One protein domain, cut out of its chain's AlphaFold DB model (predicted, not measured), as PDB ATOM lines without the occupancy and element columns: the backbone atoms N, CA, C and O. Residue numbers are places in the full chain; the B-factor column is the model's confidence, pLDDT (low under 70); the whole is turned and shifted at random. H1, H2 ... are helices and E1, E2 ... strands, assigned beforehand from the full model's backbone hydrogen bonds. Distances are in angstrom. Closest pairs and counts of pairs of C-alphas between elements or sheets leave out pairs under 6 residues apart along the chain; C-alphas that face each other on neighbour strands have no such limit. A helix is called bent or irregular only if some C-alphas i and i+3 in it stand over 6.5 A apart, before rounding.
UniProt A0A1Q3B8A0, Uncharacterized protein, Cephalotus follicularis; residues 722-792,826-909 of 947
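Overview. This is residues 722 to 792 and 826 to 909 of the 947 residues of an uncharacterized protein of Cephalotus follicularis (UniProt A0A1Q3B8A0). A small twisted sheet, E2, E1 and E3, makes one part, grazed by the short helices H2 and H3; beyond it three long helices, H4, H5 and H6, run back and forth side by side along the longest axis, with H5 touching both others. Between E1 and E2 the chain loops away from the sheet through H1, and residues 737 to 743 of this loop stick out free. The printed part has 155 residues, with three named strands and six named helices in the order E1 H1 E2 H2 E3 H3 H4 H5 H6. The sheet, in the order E2 E1 E3, is mixed, and the class is mostly helix. The whole is loose, with a radius of gyration of the C-alphas of 18.8 A and spans of 66 by 45 by 26 A.

Along the chain. E1 holds residues 728 to 733, 16.4 A long, from C-alpha 728 at (11.446, 103.611, -1.980). E2 holds residues 756 to 761, 17.1 A, and E3 residues 784 to 787, 9.4 A. H1 holds residues 742 to 747, 8.8 A. H2, residues 769 to 776, 11.7 A, is irregular: C-alphas 772 and 775 are 7.7 A apart. H3 is residues 827 to 837, 15.5 A; H4 839 to 856, 25.7 A; H5 862 to 882, 30.2 A. H6, residues 888 to 907, 28.4 A, ends with C-alpha 907 at (49.204, 98.177, 18.383).

Arrangement. The sheet is only just strongly twisted, with C-alphas up to 4.2 A off its best plane. E2 and E1 are antiparallel at 156 degrees, with N 731 and O 758 3.0 A apart, within hydrogen-bond range. E1 and E3 are parallel at 50 degrees, with N 785 and O 730 2.8 A apart, within hydrogen-bond range. H2 only grazes the sheet with residues 769 to 774, and H3 only grazes it with residues 829 to 834. H1 is not on the sheet and touches no helix. H3 and H5 only just touch, with 3 pairs of C-alphas within 8 A, through Met 882 alone of H5; the closest C-alphas, of Gln 836 and Met 882, are 5.8 A apart. H5, the hub, forms a helical hairpin with H4, opposite ways at a shallow tilt of 6 degrees, the closest C-alphas, of Arg 846 and Ile 871, 6.7 A apart. H5 and H6 form another, at a shallow tilt of 21 degrees, the closest C-alphas, of Leu 869 and Ala 902, 6.0 A apart. H4 and H6 are apart. Every O i to N i+4 pair is within hydrogen-bond range in H1, H3, H4, H5 and H6; in H2, 2 of 4 are.

Size, cuts and confidence. The C-alphas farthest apart, of Asn 792 and Ser 858, are 67.8 A apart. Residues 793 to 825 are not printed, and C-alphas 792 and 826 are 28.0 A apart across the cut. Of the links printed whole, none is long. The mean pLDDT of the printed part is 76.4; 48 residues are under 70, among them 743 to 757 and 786 to 792.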
ATOM      1  N   ILE A 722      14.592 108.828  -0.252       87.19
ATOM      2  CA  ILE A 722      14.538 107.730   0.728       87.19
ATOM      3  C   ILE A 722      13.819 108.141   2.021       87.19
ATOM      4  O   ILE A 722      12.856 107.494   2.423       87.19
ATOM      5  N   PHE A 723      14.221 109.239   2.665       86.81
ATOM      6  CA  PHE A 723      13.665 109.689   3.955       86.81
ATOM      7  C   PHE A 723      12.153 110.000   3.939       86.81
ATOM      8  O   PHE A 723      11.442 109.629   4.885       86.81
ATOM      9  N   PRO A 724      11.609 110.661   2.900       81.44
ATOM     10  CA  PRO A 724      10.167 110.853   2.777       81.44
ATOM     11  C   PRO A 724       9.404 109.570   2.414       81.44
ATOM     12  O   PRO A 724       8.180 109.577   2.506       81.44
ATOM     13  N   GLY A 725      10.082 108.483   2.017       72.19
ATOM     14  CA  GLY A 725       9.439 107.271   1.498       72.19
ATOM     15  C   GLY A 725       8.740 107.492   0.150       72.19
ATOM     16  O   GLY A 725       7.781 106.788  -0.178       72.19
ATOM     17  N   SER A 726       9.165 108.521  -0.593       69.69
ATOM     18  CA  SER A 726       8.566 108.966  -1.855       69.69
ATOM     19  C   SER A 726       8.915 108.042  -3.018       69.69
ATOM     20  O   SER A 726       8.029 107.765  -3.823       69.69
ATOM     21  N   PHE A 727      10.152 107.529  -3.077       74.19
ATOM     22  CA  PHE A 727      10.608 106.649  -4.161       74.19
ATOM     23  C   PHE A 727      10.758 105.187  -3.740       74.19
ATOM     24  O   PHE A 727      10.376 104.287  -4.491       74.19
ATOM     25  N   ALA A 728      11.284 104.947  -2.537       77.31
ATOM     26  CA  ALA A 728      11.446 103.611  -1.980       77.31
ATOM     27  C   ALA A 728      10.955 103.551  -0.531       77.31
ATOM     28  O   ALA A 728      11.155 104.480   0.250       77.31
ATOM     29  N   GLN A 729      10.320 102.440  -0.180       80.44
ATOM     30  CA  GLN A 729       9.727 102.187   1.127       80.44
ATOM     31  C   GLN A 729      10.325 100.922   1.737       80.44
ATOM     32  O   GLN A 729      10.314  99.856   1.118       80.44
ATOM     33  N   TYR A 730      10.838 101.038   2.962       81.88
ATOM     34  CA  TYR A 730      11.349  99.906   3.726       81.88
ATOM     35  C   TYR A 730      10.207  99.290   4.537       81.88
ATOM     36  O   TYR A 730       9.710  99.905   5.481       81.88
ATOM     37  N   LYS A 731       9.765  98.086   4.157       77.88
ATOM     38  CA  LYS A 731       8.730  97.350   4.895       77.88
ATOM     39  C   LYS A 731       9.392  96.360   5.840       77.88
ATOM     40  O   LYS A 731      10.208  95.560   5.391       77.88
ATOM     41  N   GLU A 732       9.032  96.398   7.118       75.81
ATOM     42  CA  GLU A 732       9.584  95.515   8.153       75.81
ATOM     43  C   GLU A 732       8.471  94.651   8.761       75.81
ATOM     44  O   GLU A 732       7.474  95.173   9.269       75.81
ATOM     45  N   ILE A 733       8.637  93.326   8.710       69.94
ATOM     46  CA  ILE A 733       7.702  92.374   9.316       69.94
ATOM     47  C   ILE A 733       8.052  92.209  10.789       69.94
ATOM     48  O   ILE A 733       9.182  91.858  11.145       69.94
ATOM     49  N   ARG A 734       7.054  92.401  11.654       60.81
ATOM     50  CA  ARG A 734       7.182  92.142  13.086       60.81
ATOM     51  C   ARG A 734       6.349  90.919  13.456       60.81
ATOM     52  O   ARG A 734       5.129  90.986  13.461       60.81
ATOM     53  N   GLN A 735       7.012  89.819  13.802       55.91
ATOM     54  CA  GLN A 735       6.353  88.703  14.486       55.91
ATOM     55  C   GLN A 735       6.137  89.081  15.959       55.91
ATOM     56  O   GLN A 735       7.052  89.619  16.597       55.91
ATOM     57  N   LEU A 736       4.930  88.840  16.487       48.41
ATOM     58  CA  LEU A 736       4.627  89.052  17.902       48.41
ATOM     59  C   LEU A 736       5.561  88.177  18.755       48.41
ATOM     60  O   LEU A 736       5.943  87.073  18.368       48.41
ATOM     61  N   ALA A 737       6.027  88.724  19.874       48.81
ATOM     62  CA  ALA A 737       7.138  88.160  20.626       48.81
ATOM     63  C   ALA A 737       6.799  86.783  21.223       48.81
ATOM     64  O   ALA A 737       6.082  86.705  22.213       48.81
ATOM     65  N   VAL A 738       7.399  85.717  20.688       54.34
ATOM     66  CA  VAL A 738       7.568  84.458  21.429       54.34
ATOM     67  C   VAL A 738       8.692  84.657  22.449       54.34
ATOM     68  O   VAL A 738       9.759  85.190  22.118       54.34
ATOM     69  N   GLU A 739       8.452  84.266  23.697       50.22
ATOM     70  CA  GLU A 739       9.411  84.364  24.795       50.22
ATOM     71  C   GLU A 739      10.658  83.508  24.493       50.22
ATOM     72  O   GLU A 739      10.604  82.284  24.428       50.22
ATOM     73  N   LYS A 740      11.799  84.164  24.226       59.62
ATOM     74  CA  LYS A 740      13.081  83.504  23.913       59.62
ATOM     75  C   LYS A 740      13.998  83.462  25.139       59.62
ATOM     76  O   LYS A 740      14.041  84.410  25.929       59.62
ATOM     77  N   SER A 741      14.776  82.384  25.228       69.69
ATOM     78  CA  SER A 741      15.775  82.091  26.263       69.69
ATOM     79  C   SER A 741      16.815  83.211  26.475       69.69
ATOM     80  O   SER A 741      17.092  84.026  25.591       69.69
ATOM     81  N   TRP A 742      17.428  83.258  27.665       72.62
ATOM     82  CA  TRP A 742      18.358  84.323  28.075       72.62
ATOM     83  C   TRP A 742      19.651  84.385  27.235       72.62
ATOM     84  O   TRP A 742      20.128  85.476  26.927       72.62
ATOM     85  N   TYR A 743      20.179  83.242  26.782       65.25
ATOM     86  CA  TYR A 743      21.362  83.190  25.912       65.25
ATOM     87  C   TYR A 743      21.069  83.729  24.501       65.25
ATOM     88  O   TYR A 743      21.913  84.396  23.907       65.25
ATOM     89  N   MET A 744      19.843  83.545  23.990       61.69
ATOM     90  CA  MET A 744      19.400  84.168  22.736       61.69
ATOM     91  C   MET A 744      19.283  85.690  22.885       61.69
ATOM     92  O   MET A 744      19.629  86.423  21.963       61.69
ATOM     93  N   LYS A 745      18.869  86.200  24.057       62.53
ATOM     94  CA  LYS A 745      18.887  87.649  24.343       62.53
ATOM     95  C   LYS A 745      20.315  88.223  24.342       62.53
ATOM     96  O   LYS A 745      20.501  89.314  23.808       62.53
ATOM     97  N   LEU A 746      21.305  87.486  24.859       63.56
ATOM     98  CA  LEU A 746      22.726  87.872  24.826       63.56
ATOM     99  C   LEU A 746      23.293  87.856  23.391       63.56
ATOM    100  O   LEU A 746      23.950  88.809  22.974       63.56
ATOM    101  N   TRP A 747      22.971  86.823  22.604       64.62
ATOM    102  CA  TRP A 747      23.396  86.683  21.204       64.62
ATOM    103  C   TRP A 747      22.894  87.823  20.299       64.62
ATOM    104  O   TRP A 747      23.572  88.211  19.352       64.62
ATOM    105  N   PHE A 748      21.736  88.422  20.610       65.06
ATOM    106  CA  PHE A 748      21.184  89.569  19.873       65.06
ATOM    107  C   PHE A 748      21.608  90.947  20.417       65.06
ATOM    108  O   PHE A 748      21.186  91.971  19.867       65.06
ATOM    109  N   PHE A 749      22.442  91.015  21.464       64.12
ATOM    110  CA  PHE A 749      22.865  92.285  22.069       64.12
ATOM    111  C   PHE A 749      23.726  93.126  21.114       64.12
ATOM    112  O   PHE A 749      23.444  94.307  20.912       64.12
ATOM    113  N   LEU A 750      24.704  92.499  20.453       59.91
ATOM    114  CA  LEU A 750      25.578  93.130  19.456       59.91
ATOM    115  C   LEU A 750      24.896  93.264  18.076       59.91
ATOM    116  O   LEU A 750      24.641  94.395  17.671       59.91
ATOM    117  N   PRO A 751      24.482  92.181  17.384       62.25
ATOM    118  CA  PRO A 751      23.932  92.273  16.024       62.25
ATOM    119  C   PRO A 751      22.507  92.841  15.938       62.25
ATOM    120  O   PRO A 751      22.019  93.134  14.848       62.25
ATOM    121  N   GLY A 752      21.818  93.009  17.072       62.03
ATOM    122  CA  GLY A 752      20.393  93.332  17.084       62.03
ATOM    123  C   GLY A 752      19.522  92.130  16.712       62.03
ATOM    124  O   GLY A 752      20.010  91.049  16.379       62.03
ATOM    125  N   ARG A 753      18.199  92.301  16.803       65.38
ATOM    126  CA  ARG A 753      17.253  91.260  16.376       65.38
ATOM    127  C   ARG A 753      17.226  91.180  14.842       65.38
ATOM    128  O   ARG A 753      17.250  92.239  14.206       65.38
ATOM    129  N   PRO A 754      17.126  89.973  14.254       61.34
ATOM    130  CA  PRO A 754      16.921  89.828  12.820       61.34
ATOM    131  C   PRO A 754      15.594  90.493  12.451       61.34
ATOM    132  O   PRO A 754      14.541  90.139  12.984       61.34
ATOM    133  N   ALA A 755      15.673  91.497  11.585       61.16
ATOM    134  CA  ALA A 755      14.521  92.168  11.012       61.16
ATOM    135  C   ALA A 755      14.244  91.532   9.650       61.16
ATOM    136  O   ALA A 755      15.107  91.566   8.774       61.16
ATOM    137  N   ALA A 756      13.060  90.949   9.462       65.94
ATOM    138  CA  ALA A 756      12.615  90.508   8.146       65.94
ATOM    139  C   ALA A 756      12.065  91.730   7.395       65.94
ATOM    140  O   ALA A 756      10.858  91.970   7.380       65.94
ATOM    141  N   GLY A 757      12.971  92.556   6.864       69.50
ATOM    142  CA  GLY A 757      12.622  93.772   6.137       69.50
ATOM    143  C   GLY A 757      13.158  93.793   4.712       69.50
ATOM    144  O   GLY A 757      14.229  93.253   4.437       69.50
ATOM    145  N   LYS A 758      12.399  94.402   3.797       77.00
ATOM    146  CA  LYS A 758      12.750  94.510   2.374       77.00
ATOM    147  C   LYS A 758      12.328  95.869   1.815       77.00
ATOM    148  O   LYS A 758      11.329  96.451   2.243       77.00
ATOM    149  N   TRP A 759      13.105  96.370   0.860       77.88
ATOM    150  CA  TRP A 759      12.816  97.601   0.132       77.88
ATOM    151  C   TRP A 759      11.864  97.345  -1.039       77.88
ATOM    152  O   TRP A 759      12.039  96.388  -1.791       77.88
ATOM    153  N   PHE A 760      10.880  98.228  -1.202       74.31
ATOM    154  CA  PHE A 760       9.913  98.219  -2.300       74.31
ATOM    155  C   PHE A 760       9.866  99.595  -2.967       74.31
ATOM    156  O   PHE A 760      10.027 100.612  -2.292       74.31
ATOM    157  N   TYR A 761       9.648  99.645  -4.282       70.56
ATOM    158  CA  TYR A 761       9.389 100.906  -4.983       70.56
ATOM    159  C   TYR A 761       7.923 101.323  -4.803       70.56
ATOM    160  O   TYR A 761       7.054 100.482  -4.566       70.56
ATOM    161  N   ARG A 762       7.648 102.627  -4.891       65.62
ATOM    162  CA  ARG A 762       6.280 103.160  -4.819       65.62
ATOM    163  C   ARG A 762       5.576 103.058  -6.181       65.62
ATOM    164  O   ARG A 762       6.214 103.233  -7.218       65.62
ATOM    165  N   GLU A 763       4.270 102.789  -6.171       57.84
ATOM    166  CA  GLU A 763       3.429 102.733  -7.377       57.84
ATOM    167  C   GLU A 763       3.565 104.023  -8.213       57.84
ATOM    168  O   GLU A 763       3.509 105.126  -7.669       57.84
ATOM    169  N   GLY A 764       3.792 103.881  -9.526       58.56
ATOM    170  CA  GLY A 764       3.999 104.994 -10.470       58.56
ATOM    171  C   GLY A 764       5.458 105.301 -10.843       58.56
ATOM    172  O   GLY A 764       5.695 106.099 -11.747       58.56
ATOM    173  N   LEU A 765       6.442 104.658 -10.204       63.66
ATOM    174  CA  LEU A 765       7.864 104.768 -10.564       63.66
ATOM    175  C   LEU A 765       8.336 103.598 -11.446       63.66
ATOM    176  O   LEU A 765       7.810 102.489 -11.329       63.66
ATOM    177  N   PRO A 766       9.347 103.807 -12.315       66.69
ATOM    178  CA  PRO A 766       9.858 102.752 -13.184       66.69
ATOM    179  C   PRO A 766      10.495 101.619 -12.366       66.69
ATOM    180  O   PRO A 766      11.310 101.867 -11.471       66.69
ATOM    181  N   SER A 767      10.201 100.368 -12.738       65.06
ATOM    182  CA  SER A 767      10.729  99.144 -12.101       65.06
ATOM    183  C   SER A 767      12.263  99.066 -12.077       65.06
ATOM    184  O   SER A 767      12.846  98.321 -11.292       65.06
ATOM    185  N   SER A 768      12.946  99.887 -12.882       68.50
ATOM    186  CA  SER A 768      14.403 100.020 -12.908       68.50
ATOM    187  C   SER A 768      15.009 100.806 -11.734       68.50
ATOM    188  O   SER A 768      16.231 100.830 -11.618       68.50
ATOM    189  N   PHE A 769      14.225 101.471 -10.876       75.75
ATOM    190  CA  PHE A 769      14.765 102.343  -9.815       75.75
ATOM    191  C   PHE A 769      15.642 101.593  -8.796       75.75
ATOM    192  O   PHE A 769      16.789 101.976  -8.555       75.75
ATOM    193  N   LEU A 770      15.124 100.500  -8.230       74.31
ATOM    194  CA  LEU A 770      15.821  99.699  -7.220       74.31
ATOM    195  C   LEU A 770      17.046  98.960  -7.800       74.31
ATOM    196  O   LEU A 770      18.115  99.031  -7.191       74.31
ATOM    197  N   PRO A 771      16.977  98.371  -9.014       73.88
ATOM    198  CA  PRO A 771      18.156  97.877  -9.716       73.88
ATOM    199  C   PRO A 771      19.245  98.928  -9.925       73.88
ATOM    200  O   PRO A 771      20.398  98.574  -9.772       73.88
ATOM    201  N   ARG A 772      18.916 100.197 -10.203       79.12
ATOM    202  CA  ARG A 772      19.901 101.249 -10.517       79.12
ATOM    203  C   ARG A 772      20.578 101.876  -9.298       79.12
ATOM    204  O   ARG A 772      21.786 102.080  -9.313       79.12
ATOM    205  N   PHE A 773      19.809 102.194  -8.255       83.81
ATOM    206  CA  PHE A 773      20.293 102.971  -7.103       83.81
ATOM    207  C   PHE A 773      20.380 102.170  -5.797       83.81
ATOM    208  O   PHE A 773      20.823 102.706  -4.782       83.81
ATOM    209  N   GLY A 774      19.999 100.886  -5.813       79.81
ATOM    210  CA  GLY A 774      19.968 100.024  -4.628       79.81
ATOM    211  C   GLY A 774      21.298  99.935  -3.876       79.81
ATOM    212  O   GLY A 774      21.291  99.905  -2.650       79.81
ATOM    213  N   ILE A 775      22.443 100.035  -4.565       83.69
ATOM    214  CA  ILE A 775      23.783 100.004  -3.942       83.69
ATOM    215  C   ILE A 775      23.971 101.046  -2.820       83.69
ATOM    216  O   ILE A 775      24.798 100.849  -1.932       83.69
ATOM    217  N   LEU A 776      23.192 102.135  -2.834       86.06
ATOM    218  CA  LEU A 776      23.273 103.218  -1.853       86.06
ATOM    219  C   LEU A 776      22.485 102.950  -0.559       86.06
ATOM    220  O   LEU A 776      22.804 103.559   0.458       86.06
ATOM    221  N   PHE A 777      21.462 102.084  -0.570       85.19
ATOM    222  CA  PHE A 777      20.539 101.938   0.572       85.19
ATOM    223  C   PHE A 777      19.975 100.525   0.805       85.19
ATOM    224  O   PHE A 777      19.509 100.243   1.905       85.19
ATOM    225  N   GLU A 778      20.032  99.614  -0.171       80.25
ATOM    226  CA  GLU A 778      19.372  98.295  -0.144       80.25
ATOM    227  C   GLU A 778      19.844  97.405   1.021       80.25
ATOM    228  O   GLU A 778      19.080  96.593   1.535       80.25
ATOM    229  N   ASN A 779      21.076  97.612   1.495       78.19
ATOM    230  CA  ASN A 779      21.693  96.834   2.580       78.19
ATOM    231  C   ASN A 779      21.318  97.352   3.963       78.19
ATOM    232  O   ASN A 779      21.527  96.664   4.969       78.19
ATOM    233  N   GLN A 780      20.843  98.593   4.005       85.56
ATOM    234  CA  GLN A 780      20.602  99.345   5.216       85.56
ATOM    235  C   GLN A 780      19.102  99.387   5.506       85.56
ATOM    236  O   GLN A 780      18.260  99.349   4.609       85.56
ATOM    237  N   LYS A 781      18.760  99.449   6.786       85.69
ATOM    238  CA  LYS A 781      17.405  99.670   7.266       85.69
ATOM    239  C   LYS A 781      17.016 101.108   6.953       85.69
ATOM    240  O   LYS A 781      17.805 102.033   7.140       85.69
ATOM    241  N   GLY A 782      15.796 101.273   6.461       83.69
ATOM    242  CA  GLY A 782      15.206 102.576   6.191       83.69
ATOM    243  C   GLY A 782      14.163 102.975   7.229       83.69
ATOM    244  O   GLY A 782      13.896 102.225   8.169       83.69
ATOM    245  N   PRO A 783      13.518 104.136   7.040       83.62
ATOM    246  CA  PRO A 783      12.303 104.499   7.764       83.62
ATOM    247  C   PRO A 783      11.246 103.383   7.627       83.62
ATOM    248  O   PRO A 783      10.804 103.117   6.508       83.62
ATOM    249  N   PRO A 784      10.864 102.697   8.722       76.75
ATOM    250  CA  PRO A 784      10.086 101.468   8.623       76.75
ATOM    251  C   PRO A 784       8.597 101.738   8.406       76.75
ATOM    252  O   PRO A 784       7.991 102.535   9.119       76.75
ATOM    253  N   LEU A 785       8.002 100.991   7.480       72.31
ATOM    254  CA  LEU A 785       6.562 100.763   7.368       72.31
ATOM    255  C   LEU A 785       6.265  99.347   7.878       72.31
ATOM    256  O   LEU A 785       6.726  98.362   7.301       72.31
ATOM    257  N   PHE A 786       5.539  99.237   8.991       68.06
ATOM    258  CA  PHE A 786       5.261  97.938   9.607       68.06
ATOM    259  C   PHE A 786       4.144  97.206   8.867       68.06
ATOM    260  O   PHE A 786       3.085  97.774   8.616       68.06
ATOM    261  N   VAL A 787       4.380  95.929   8.563       62.88
ATOM    262  CA  VAL A 787       3.348  95.001   8.085       62.88
ATOM    263  C   VAL A 787       3.138  93.954   9.172       62.88
ATOM    264  O   VAL A 787       4.077  93.246   9.547       62.88
ATOM    265  N   PHE A 788       1.921  93.888   9.708       57.06
ATOM    266  CA  PHE A 788       1.523  92.873  10.680       57.06
ATOM    267  C   PHE A 788       0.948  91.671   9.927       57.06
ATOM    268  O   PHE A 788       0.107  91.838   9.047       57.06
ATOM    269  N   VAL A 789       1.438  90.472  10.243       50.50
ATOM    270  CA  VAL A 789       0.920  89.207   9.708       50.50
ATOM    271  C   VAL A 789       0.152  88.536  10.838       50.50
ATOM    272  O   VAL A 789       0.734  88.299  11.897       50.50
ATOM    273  N   ASP A 790      -1.141  88.289  10.624       42.03
ATOM    274  CA  ASP A 790      -1.997  87.616  11.598       42.03
ATOM    275  C   ASP A 790      -1.704  86.108  11.618       42.03
ATOM    276  O   ASP A 790      -1.408  85.496  10.589       42.03
ATOM    277  N   GLN A 791      -1.705  85.520  12.808       48.59
ATOM    278  CA  GLN A 791      -1.070  84.237  13.093       48.59
ATOM    279  C   GLN A 791      -2.132  83.165  13.364       48.59
ATOM    280  O   GLN A 791      -2.216  82.676  14.481       48.59
ATOM    281  N   ASN A 792      -2.944  82.810  12.361       40.53
ATOM    282  CA  ASN A 792      -4.016  81.813  12.524       40.53
ATOM    283  C   ASN A 792      -4.103  80.719  11.438       40.53
ATOM    284  O   ASN A 792      -5.112  80.027  11.378       40.53
ATOM    285  N   PRO A 826       5.861 106.529  15.308       74.19
ATOM    286  CA  PRO A 826       6.445 107.533  16.183       74.19
ATOM    287  C   PRO A 826       7.641 108.186  15.487       74.19
ATOM    288  O   PRO A 826       8.498 107.498  14.922       74.19
ATOM    289  N   MET A 827       7.706 109.518  15.545       74.44
ATOM    290  CA  MET A 827       8.728 110.322  14.862       74.44
ATOM    291  C   MET A 827      10.150 109.835  15.177       74.44
ATOM    292  O   MET A 827      10.994 109.782  14.288       74.44
ATOM    293  N   SER A 828      10.389 109.368  16.407       75.44
ATOM    294  CA  SER A 828      11.661 108.784  16.849       75.44
ATOM    295  C   SER A 828      12.101 107.563  16.032       75.44
ATOM    296  O   SER A 828      13.282 107.432  15.723       75.44
ATOM    297  N   ARG A 829      11.174 106.687  15.619       77.44
ATOM    298  CA  ARG A 829      11.491 105.516  14.780       77.44
ATOM    299  C   ARG A 829      11.737 105.892  13.329       77.44
ATOM    300  O   ARG A 829      12.589 105.289  12.683       77.44
ATOM    301  N   ARG A 830      11.026 106.904  12.828       80.88
ATOM    302  CA  ARG A 830      11.277 107.454  11.493       80.88
ATOM    303  C   ARG A 830      12.668 108.086  11.424       80.88
ATOM    304  O   ARG A 830      13.419 107.781  10.507       80.88
ATOM    305  N   VAL A 831      13.033 108.883  12.431       84.00
ATOM    306  CA  VAL A 831      14.370 109.485  12.559       84.00
ATOM    307  C   VAL A 831      15.451 108.411  12.700       84.00
ATOM    308  O   VAL A 831      16.481 108.514  12.041       84.00
ATOM    309  N   LEU A 832      15.210 107.350  13.480       85.50
ATOM    310  CA  LEU A 832      16.137 106.220  13.590       85.50
ATOM    311  C   LEU A 832      16.359 105.515  12.241       85.50
ATOM    312  O   LEU A 832      17.499 105.212  11.905       85.50
ATOM    313  N   GLY A 833      15.308 105.300  11.446       83.00
ATOM    314  CA  GLY A 833      15.432 104.726  10.101       83.00
ATOM    315  C   GLY A 833      16.144 105.650   9.101       83.00
ATOM    316  O   GLY A 833      16.909 105.180   8.258       83.00
ATOM    317  N   CYS A 834      15.966 106.973   9.216       87.19
ATOM    318  CA  CYS A 834      16.761 107.944   8.454       87.19
ATOM    319  C   CYS A 834      18.243 107.896   8.864       87.19
ATOM    320  O   CYS A 834      19.120 107.887   8.004       87.19
ATOM    321  N   ALA A 835      18.535 107.807  10.167       88.00
ATOM    322  CA  ALA A 835      19.900 107.642  10.657       88.00
ATOM    323  C   ALA A 835      20.516 106.340  10.111       88.00
ATOM    324  O   ALA A 835      21.555 106.373   9.462       88.00
ATOM    325  N   GLN A 836      19.834 105.203  10.250       89.19
ATOM    326  CA  GLN A 836      20.305 103.907   9.744       89.19
ATOM    327  C   GLN A 836      20.665 103.923   8.249       89.19
ATOM    328  O   GLN A 836      21.726 103.418   7.885       89.19
ATOM    329  N   SER A 837      19.843 104.558   7.409       87.81
ATOM    330  CA  SER A 837      20.085 104.687   5.959       87.81
ATOM    331  C   SER A 837      21.145 105.735   5.580       87.81
ATOM    332  O   SER A 837      21.595 105.775   4.437       87.81
ATOM    333  N   SER A 838      21.586 106.573   6.525       90.88
ATOM    334  CA  SER A 838      22.680 107.537   6.327       90.88
ATOM    335  C   SER A 838      24.072 106.982   6.634       90.88
ATOM    336  O   SER A 838      25.063 107.680   6.418       90.88
ATOM    337  N   TYR A 839      24.187 105.719   7.069       90.31
ATOM    338  CA  TYR A 839      25.485 105.081   7.325       90.31
ATOM    339  C   TYR A 839      26.397 105.101   6.089       90.31
ATOM    340  O   TYR A 839      27.609 105.261   6.223       90.31
ATOM    341  N   ILE A 840      25.820 105.032   4.880       89.50
ATOM    342  CA  ILE A 840      26.581 105.158   3.630       89.50
ATOM    343  C   ILE A 840      27.355 106.484   3.551       89.50
ATOM    344  O   ILE A 840      28.496 106.491   3.107       89.50
ATOM    345  N   ILE A 841      26.802 107.596   4.047       92.00
ATOM    346  CA  ILE A 841      27.479 108.903   4.036       92.00
ATOM    347  C   ILE A 841      28.721 108.882   4.929       92.00
ATOM    348  O   ILE A 841      29.758 109.420   4.545       92.00
ATOM    349  N   LEU A 842      28.637 108.235   6.095       89.94
ATOM    350  CA  LEU A 842      29.780 108.081   6.997       89.94
ATOM    351  C   LEU A 842      30.881 107.216   6.377       89.94
ATOM    352  O   LEU A 842      32.058 107.553   6.514       89.94
ATOM    353  N   ASP A 843      30.512 106.151   5.660       89.06
ATOM    354  CA  ASP A 843      31.475 105.313   4.943       89.06
ATOM    355  C   ASP A 843      32.184 106.090   3.818       89.06
ATOM    356  O   ASP A 843      33.417 106.105   3.744       89.06
ATOM    357  N   LEU A 844      31.430 106.830   2.994       92.25
ATOM    358  CA  LEU A 844      31.998 107.669   1.930       92.25
ATOM    359  C   LEU A 844      32.916 108.763   2.491       92.25
ATOM    360  O   LEU A 844      34.027 108.960   1.996       92.25
ATOM    361  N   LEU A 845      32.479 109.446   3.555       92.44
ATOM    362  CA  LEU A 845      33.256 110.491   4.215       92.44
ATOM    363  C   LEU A 845      34.575 109.935   4.759       92.44
ATOM    364  O   LEU A 845      35.631 110.536   4.566       92.44
ATOM    365  N   ARG A 846      34.542 108.756   5.385       90.31
ATOM    366  CA  ARG A 846      35.752 108.091   5.861       90.31
ATOM    367  C   ARG A 846      36.731 107.794   4.724       90.31
ATOM    368  O   ARG A 846      37.922 108.058   4.893       90.31
ATOM    369  N   ARG A 847      36.268 107.232   3.602       90.75
ATOM    370  CA  ARG A 847      37.129 106.892   2.452       90.75
ATOM    371  C   ARG A 847      37.843 108.127   1.905       90.75
ATOM    372  O   ARG A 847      39.052 108.084   1.678       90.75
ATOM    373  N   VAL A 848      37.114 109.236   1.771       92.56
ATOM    374  CA  VAL A 848      37.654 110.529   1.330       92.56
ATOM    375  C   VAL A 848      38.668 111.073   2.334       92.56
ATOM    376  O   VAL A 848      39.794 111.379   1.946       92.56
ATOM    377  N   ILE A 849      38.324 111.143   3.626       89.94
ATOM    378  CA  ILE A 849      39.225 111.697   4.646       89.94
ATOM    379  C   ILE A 849      40.506 110.862   4.761       89.94
ATOM    380  O   ILE A 849      41.595 111.427   4.808       89.94
ATOM    381  N   LEU A 850      40.417 109.527   4.766       87.62
ATOM    382  CA  LEU A 850      41.607 108.668   4.803       87.62
ATOM    383  C   LEU A 850      42.473 108.839   3.546       87.62
ATOM    384  O   LEU A 850      43.698 108.882   3.665       87.62
ATOM    385  N   GLY A 851      41.861 109.013   2.371       88.12
ATOM    386  CA  GLY A 851      42.569 109.393   1.148       88.12
ATOM    387  C   GLY A 851      43.328 110.715   1.312       88.12
ATOM    388  O   GLY A 851      44.537 110.754   1.087       88.12
ATOM    389  N   VAL A 852      42.667 111.770   1.800       88.81
ATOM    390  CA  VAL A 852      43.290 113.088   2.029       88.81
ATOM    391  C   VAL A 852      44.440 113.012   3.034       88.81
ATOM    392  O   VAL A 852      45.530 113.494   2.732       88.81
ATOM    393  N   ILE A 853      44.252 112.379   4.201       85.12
ATOM    394  CA  ILE A 853      45.310 112.268   5.224       85.12
ATOM    395  C   ILE A 853      46.527 111.527   4.646       85.12
ATOM    396  O   ILE A 853      47.659 111.911   4.935       85.12
ATOM    397  N   SER A 854      46.317 110.511   3.799       80.44
ATOM    398  CA  SER A 854      47.418 109.758   3.181       80.44
ATOM    399  C   SER A 854      48.233 110.552   2.155       80.44
ATOM    400  O   SER A 854      49.385 110.202   1.917       80.44
ATOM    401  N   GLY A 855      47.664 111.598   1.541       76.69
ATOM    402  CA  GLY A 855      48.369 112.438   0.565       76.69
ATOM    403  C   GLY A 855      48.881 113.771   1.123       76.69
ATOM    404  O   GLY A 855      49.898 114.292   0.667       76.69
ATOM    405  N   ALA A 856      48.213 114.315   2.144       76.56
ATOM    406  CA  ALA A 856      48.483 115.651   2.676       76.56
ATOM    407  C   ALA A 856      49.771 115.743   3.506       76.56
ATOM    408  O   ALA A 856      50.296 116.838   3.701       76.56
ATOM    409  N   TYR A 857      50.303 114.617   3.988       66.12
ATOM    410  CA  TYR A 857      51.442 114.609   4.896       66.12
ATOM    411  C   TYR A 857      52.645 113.828   4.359       66.12
ATOM    412  O   TYR A 857      52.506 112.798   3.710       66.12
ATOM    413  N   SER A 858      53.845 114.347   4.641       56.16
ATOM    414  CA  SER A 858      55.134 113.785   4.195       56.16
ATOM    415  C   SER A 858      55.776 112.807   5.166       56.16
ATOM    416  O   SER A 858      56.567 111.954   4.776       56.16
ATOM    417  N   SER A 859      55.444 112.980   6.436       55.97
ATOM    418  CA  SER A 859      56.143 112.453   7.594       55.97
ATOM    419  C   SER A 859      55.113 111.843   8.530       55.97
ATOM    420  O   SER A 859      54.014 112.378   8.702       55.97
ATOM    421  N   HIS A 860      55.465 110.716   9.138       60.22
ATOM    422  CA  HIS A 860      54.574 109.988  10.028       60.22
ATOM    423  C   HIS A 860      54.410 110.733  11.363       60.22
ATOM    424  O   HIS A 860      55.193 110.547  12.298       60.22
ATOM    425  N   HIS A 861      53.395 111.590  11.467       62.75
ATOM    426  CA  HIS A 861      53.098 112.301  12.709       62.75
ATOM    427  C   HIS A 861      52.097 111.526  13.566       62.75
ATOM    428  O   HIS A 861      51.107 110.981  13.075       62.75
ATOM    429  N   LEU A 862      52.310 111.553  14.885       68.00
ATOM    430  CA  LEU A 862      51.392 110.977  15.872       68.00
ATOM    431  C   LEU A 862      49.953 111.503  15.700       68.00
ATOM    432  O   LEU A 862      48.998 110.755  15.895       68.00
ATOM    433  N   SER A 863      49.798 112.762  15.274       71.44
ATOM    434  CA  SER A 863      48.501 113.394  15.010       71.44
ATOM    435  C   SER A 863      47.706 112.688  13.906       71.44
ATOM    436  O   SER A 863      46.529 112.406  14.107       71.44
ATOM    437  N   GLN A 864      48.327 112.320  12.781       73.00
ATOM    438  CA  GLN A 864      47.647 111.646  11.658       73.00
ATOM    439  C   GLN A 864      47.053 110.308  12.076       73.00
ATOM    440  O   GLN A 864      45.910 109.988  11.754       73.00
ATOM    441  N   ARG A 865      47.834 109.534  12.831       76.94
ATOM    442  CA  ARG A 865      47.412 108.244  13.361       76.94
ATOM    443  C   ARG A 865      46.228 108.392  14.311       76.94
ATOM    444  O   ARG A 865      45.294 107.596  14.236       76.94
ATOM    445  N   LEU A 866      46.250 109.408  15.177       80.62
ATOM    446  CA  LEU A 866      45.146 109.706  16.091       80.62
ATOM    447  C   LEU A 866      43.880 110.128  15.334       80.62
ATOM    448  O   LEU A 866      42.807 109.625  15.654       80.62
ATOM    449  N   PHE A 867      43.994 110.953  14.287       83.19
ATOM    450  CA  PHE A 867      42.861 111.302  13.420       83.19
ATOM    451  C   PHE A 867      42.298 110.078  12.689       83.19
ATOM    452  O   PHE A 867      41.092 109.834  12.722       83.19
ATOM    453  N   ALA A 868      43.161 109.255  12.085       84.12
ATOM    454  CA  ALA A 868      42.744 108.034  11.401       84.12
ATOM    455  C   ALA A 868      42.088 107.023  12.357       84.12
ATOM    456  O   ALA A 868      41.168 106.314  11.941       84.12
ATOM    457  N   LEU A 869      42.549 106.938  13.612       87.12
ATOM    458  CA  LEU A 869      41.944 106.115  14.663       87.12
ATOM    459  C   LEU A 869      40.580 106.672  15.082       87.12
ATOM    460  O   LEU A 869      39.614 105.910  15.116       87.12
ATOM    461  N   ALA A 870      40.487 107.981  15.332       89.19
ATOM    462  CA  ALA A 870      39.253 108.654  15.726       89.19
ATOM    463  C   ALA A 870      38.135 108.431  14.701       89.19
ATOM    464  O   ALA A 870      37.034 108.054  15.085       89.19
ATOM    465  N   ILE A 871      38.430 108.549  13.402       89.31
ATOM    466  CA  ILE A 871      37.455 108.293  12.328       89.31
ATOM    467  C   ILE A 871      36.923 106.853  12.388       89.31
ATOM    468  O   ILE A 871      35.712 106.643  12.334       89.31
ATOM    469  N   THR A 872      37.803 105.853  12.544       89.12
ATOM    470  CA  THR A 872      37.365 104.448  12.662       89.12
ATOM    471  C   THR A 872      36.569 104.170  13.929       89.12
ATOM    472  O   THR A 872      35.603 103.415  13.878       89.12
ATOM    473  N   VAL A 873      36.931 104.793  15.053       91.00
ATOM    474  CA  VAL A 873      36.189 104.646  16.312       91.00
ATOM    475  C   VAL A 873      34.812 105.299  16.199       91.00
ATOM    476  O   VAL A 873      33.828 104.682  16.590       91.00
ATOM    477  N   ILE A 874      34.708 106.494  15.607       91.19
ATOM    478  CA  ILE A 874      33.425 107.175  15.371       91.19
ATOM    479  C   ILE A 874      32.500 106.302  14.514       91.19
ATOM    480  O   ILE A 874      31.336 106.119  14.870       91.19
ATOM    481  N   GLN A 875      33.010 105.711  13.428       90.81
ATOM    482  CA  GLN A 875      32.213 104.814  12.587       90.81
ATOM    483  C   GLN A 875      31.795 103.538  13.329       90.81
ATOM    484  O   GLN A 875      30.637 103.140  13.234       90.81
ATOM    485  N   LEU A 876      32.698 102.923  14.102       91.12
ATOM    486  CA  LEU A 876      32.392 101.736  14.906       91.12
ATOM    487  C   LEU A 876      31.305 102.026  15.950       91.12
ATOM    488  O   LEU A 876      30.355 101.257  16.089       91.12
ATOM    489  N   MET A 877      31.407 103.159  16.650       90.19
ATOM    490  CA  MET A 877      30.402 103.589  17.623       90.19
ATOM    491  C   MET A 877      29.046 103.826  16.957       90.19
ATOM    492  O   MET A 877      28.021 103.392  17.484       90.19
ATOM    493  N   TYR A 878      29.029 104.454  15.778       91.19
ATOM    494  CA  TYR A 878      27.802 104.657  15.011       91.19
ATOM    495  C   TYR A 878      27.184 103.331  14.547       91.19
ATOM    496  O   TYR A 878      25.974 103.142  14.671       91.19
ATOM    497  N   LEU A 879      28.002 102.395  14.053       89.62
ATOM    498  CA  LEU A 879      27.562 101.068  13.621       89.62
ATOM    499  C   LEU A 879      26.868 100.324  14.771       89.62
ATOM    500  O   LEU A 879      25.741  99.856  14.598       89.62
ATOM    501  N   ILE A 880      27.505 100.273  15.947       87.25
ATOM    502  CA  ILE A 880      26.978  99.602  17.146       87.25
ATOM    503  C   ILE A 880      25.694 100.283  17.647       87.25
ATOM    504  O   ILE A 880      24.742  99.594  18.024       87.25
ATOM    505  N   ALA A 881      25.651 101.619  17.639       87.19
ATOM    506  CA  ALA A 881      24.511 102.389  18.132       87.19
ATOM    507  C   ALA A 881      23.283 102.280  17.213       87.19
ATOM    508  O   ALA A 881      22.175 102.034  17.690       87.19
ATOM    509  N   MET A 882      23.471 102.447  15.902       85.81
ATOM    510  CA  MET A 882      22.360 102.550  14.951       85.81
ATOM    511  C   MET A 882      21.923 101.202  14.383       85.81
ATOM    512  O   MET A 882      20.762 101.059  14.005       85.81
ATOM    513  N   LYS A 883      22.809 100.197  14.341       87.44
ATOM    514  CA  LYS A 883      22.547  98.867  13.754       87.44
ATOM    515  C   LYS A 883      21.924  98.959  12.351       87.44
ATOM    516  O   LYS A 883      20.803  98.487  12.137       87.44
ATOM    517  N   PRO A 884      22.638  99.590  11.400       87.06
ATOM    518  CA  PRO A 884      22.075 100.001  10.123       87.06
ATOM    519  C   PRO A 884      21.772  98.840   9.178       87.06
ATOM    520  O   PRO A 884      20.930  99.009   8.319       87.06
ATOM    521  N   TYR A 885      22.397  97.666   9.300       85.94
ATOM    522  CA  TYR A 885      22.233  96.588   8.314       85.94
ATOM    523  C   TYR A 885      20.979  95.735   8.531       85.94
ATOM    524  O   TYR A 885      20.628  95.397   9.663       85.94
ATOM    525  N   ILE A 886      20.345  95.324   7.428       80.81
ATOM    526  CA  ILE A 886      19.215  94.378   7.438       80.81
ATOM    527  C   ILE A 886      19.695  92.970   7.833       80.81
ATOM    528  O   ILE A 886      19.098  92.325   8.694       80.81
ATOM    529  N   SER A 887      20.801  92.510   7.235       81.06
ATOM    530  CA  SER A 887      21.412  91.210   7.534       81.06
ATOM    531  C   SER A 887      22.324  91.289   8.755       81.06
ATOM    532  O   SER A 887      23.277  92.070   8.796       81.06
ATOM    533  N   THR A 888      22.079  90.414   9.729       78.31
ATOM    534  CA  THR A 888      22.921  90.282  10.926       78.31
ATOM    535  C   THR A 888      24.332  89.804  10.588       78.31
ATOM    536  O   THR A 888      25.283  90.231  11.236       78.31
ATOM    537  N   GLY A 889      24.495  88.978   9.549       78.88
ATOM    538  CA  GLY A 889      25.807  88.507   9.098       78.88
ATOM    539  C   GLY A 889      26.690  89.650   8.596       78.88
ATOM    540  O   GLY A 889      27.832  89.781   9.029       78.88
ATOM    541  N   VAL A 890      26.132  90.532   7.761       80.69
ATOM    542  CA  VAL A 890      26.846  91.716   7.248       80.69
ATOM    543  C   VAL A 890      27.228  92.651   8.394       80.69
ATOM    544  O   VAL A 890      28.358  93.124   8.454       80.69
ATOM    545  N   HIS A 891      26.323  92.850   9.354       84.19
ATOM    546  CA  HIS A 891      26.601  93.669  10.531       84.19
ATOM    547  C   HIS A 891      27.781  93.142  11.368       84.19
ATOM    548  O   HIS A 891      28.622  93.924  11.813       84.19
ATOM    549  N   VAL A 892      27.863  91.822  11.577       84.31
ATOM    550  CA  VAL A 892      28.968  91.194  12.322       84.31
ATOM    551  C   VAL A 892      30.288  91.337  11.565       84.31
ATOM    552  O   VAL A 892      31.284  91.725  12.170       84.31
ATOM    553  N   VAL A 893      30.297  91.071  10.255       85.62
ATOM    554  CA  VAL A 893      31.505  91.185   9.418       85.62
ATOM    555  C   VAL A 893      32.042  92.616   9.410       85.62
ATOM    556  O   VAL A 893      33.239  92.819   9.610       85.62
ATOM    557  N   GLU A 894      31.165  93.607   9.254       86.88
ATOM    558  CA  GLU A 894      31.534  95.024   9.310       86.88
ATOM    559  C   GLU A 894      32.118  95.391  10.686       86.88
ATOM    560  O   GLU A 894      33.178  96.007  10.783       86.88
ATOM    561  N   THR A 895      31.476  94.945  11.773       88.25
ATOM    562  CA  THR A 895      31.935  95.219  13.148       88.25
ATOM    563  C   THR A 895      33.327  94.641  13.405       88.25
ATOM    564  O   THR A 895      34.194  95.331  13.944       88.25
ATOM    565  N   VAL A 896      33.564  93.388  13.003       89.25
ATOM    566  CA  VAL A 896      34.875  92.734  13.141       89.25
ATOM    567  C   VAL A 896      35.931  93.466  12.314       89.25
ATOM    568  O   VAL A 896      37.023  93.725  12.816       89.25
ATOM    569  N   SER A 897      35.596  93.867  11.086       90.00
ATOM    570  CA  SER A 897      36.523  94.572  10.195       90.00
ATOM    571  C   SER A 897      36.952  95.929  10.770       90.00
ATOM    572  O   SER A 897      38.148  96.214  10.843       90.00
ATOM    573  N   LEU A 898      36.008  96.727  11.287       89.38
ATOM    574  CA  LEU A 898      36.300  98.006  11.953       89.38
ATOM    575  C   LEU A 898      37.120  97.841  13.241       89.38
ATOM    576  O   LEU A 898      38.010  98.651  13.518       89.38
ATOM    577  N   LEU A 899      36.852  96.792  14.026       89.62
ATOM    578  CA  LEU A 899      37.638  96.463  15.220       89.62
ATOM    579  C   LEU A 899      39.083  96.100  14.859       89.62
ATOM    580  O   LEU A 899      40.012  96.592  15.501       89.62
ATOM    581  N   CYS A 900      39.286  95.294  13.815       88.19
ATOM    582  CA  CYS A 900      40.617  94.948  13.318       88.19
ATOM    583  C   CYS A 900      41.393  96.189  12.856       88.19
ATOM    584  O   CYS A 900      42.568  96.343  13.192       88.19
ATOM    585  N   GLU A 901      40.748  97.110  12.143       87.81
ATOM    586  CA  GLU A 901      41.374  98.363  11.707       87.81
ATOM    587  C   GLU A 901      41.725  99.293  12.876       87.81
ATOM    588  O   GLU A 901      42.784  99.927  12.869       87.81
ATOM    589  N   ALA A 902      40.856  99.388  13.886       87.62
ATOM    590  CA  ALA A 902      41.125 100.164  15.093       87.62
ATOM    591  C   ALA A 902      42.302  99.563  15.877       87.62
ATOM    592  O   ALA A 902      43.216 100.289  16.270       87.62
ATOM    593  N   TRP A 903      42.330  98.237  16.031       84.19
ATOM    594  CA  TRP A 903      43.410  97.512  16.701       84.19
ATOM    595  C   TRP A 903      44.764  97.728  16.022       84.19
ATOM    596  O   TRP A 903      45.751  98.071  16.674       84.19
ATOM    597  N   LEU A 904      44.800  97.620  14.695       80.38
ATOM    598  CA  LEU A 904      45.984  97.850  13.868       80.38
ATOM    599  C   LEU A 904      46.555  99.265  14.062       80.38
ATOM    600  O   LEU A 904      47.765  99.452  14.192       80.38
ATOM    601  N   LYS A 905      45.679 100.262  14.213       80.75
ATOM    602  CA  LYS A 905      46.062 101.643  14.534       80.75
ATOM    603  C   LYS A 905      46.450 101.853  15.999       80.75
ATOM    604  O   LYS A 905      47.051 102.881  16.293       80.75
ATOM    605  N   VAL A 906      46.186 100.929  16.925       77.75
ATOM    606  CA  VAL A 906      46.585 101.014  18.347       77.75
ATOM    607  C   VAL A 906      47.894 100.258  18.619       77.75
ATOM    608  O   VAL A 906      48.796 100.820  19.245       77.75
ATOM    609  N   CYS A 907      48.060  99.045  18.085       66.12
ATOM    610  CA  CYS A 907      49.204  98.177  18.383       66.12
ATOM    611  C   CYS A 907      50.551  98.672  17.855       66.12
ATOM    612  O   CYS A 907      51.555  98.489  18.530       66.12
ATOM    613  N   CYS A 908      50.617  99.408  16.745       59.44
ATOM    614  CA  CYS A 908      51.889  99.963  16.255       59.44
ATOM    615  C   CYS A 908      52.457 101.115  17.123       59.44
ATOM    616  O   CYS A 908      53.162 101.984  16.620       59.44
ATOM    617  N   LYS A 909      52.081 101.235  18.411       46.34
ATOM    618  CA  LYS A 909      52.624 102.223  19.377       46.34
ATOM    619  C   LYS A 909      53.775 101.645  20.212       46.34
ATOM    620  O   LYS A 909      54.541 102.407  20.785       46.34
TER     621      LYS A 909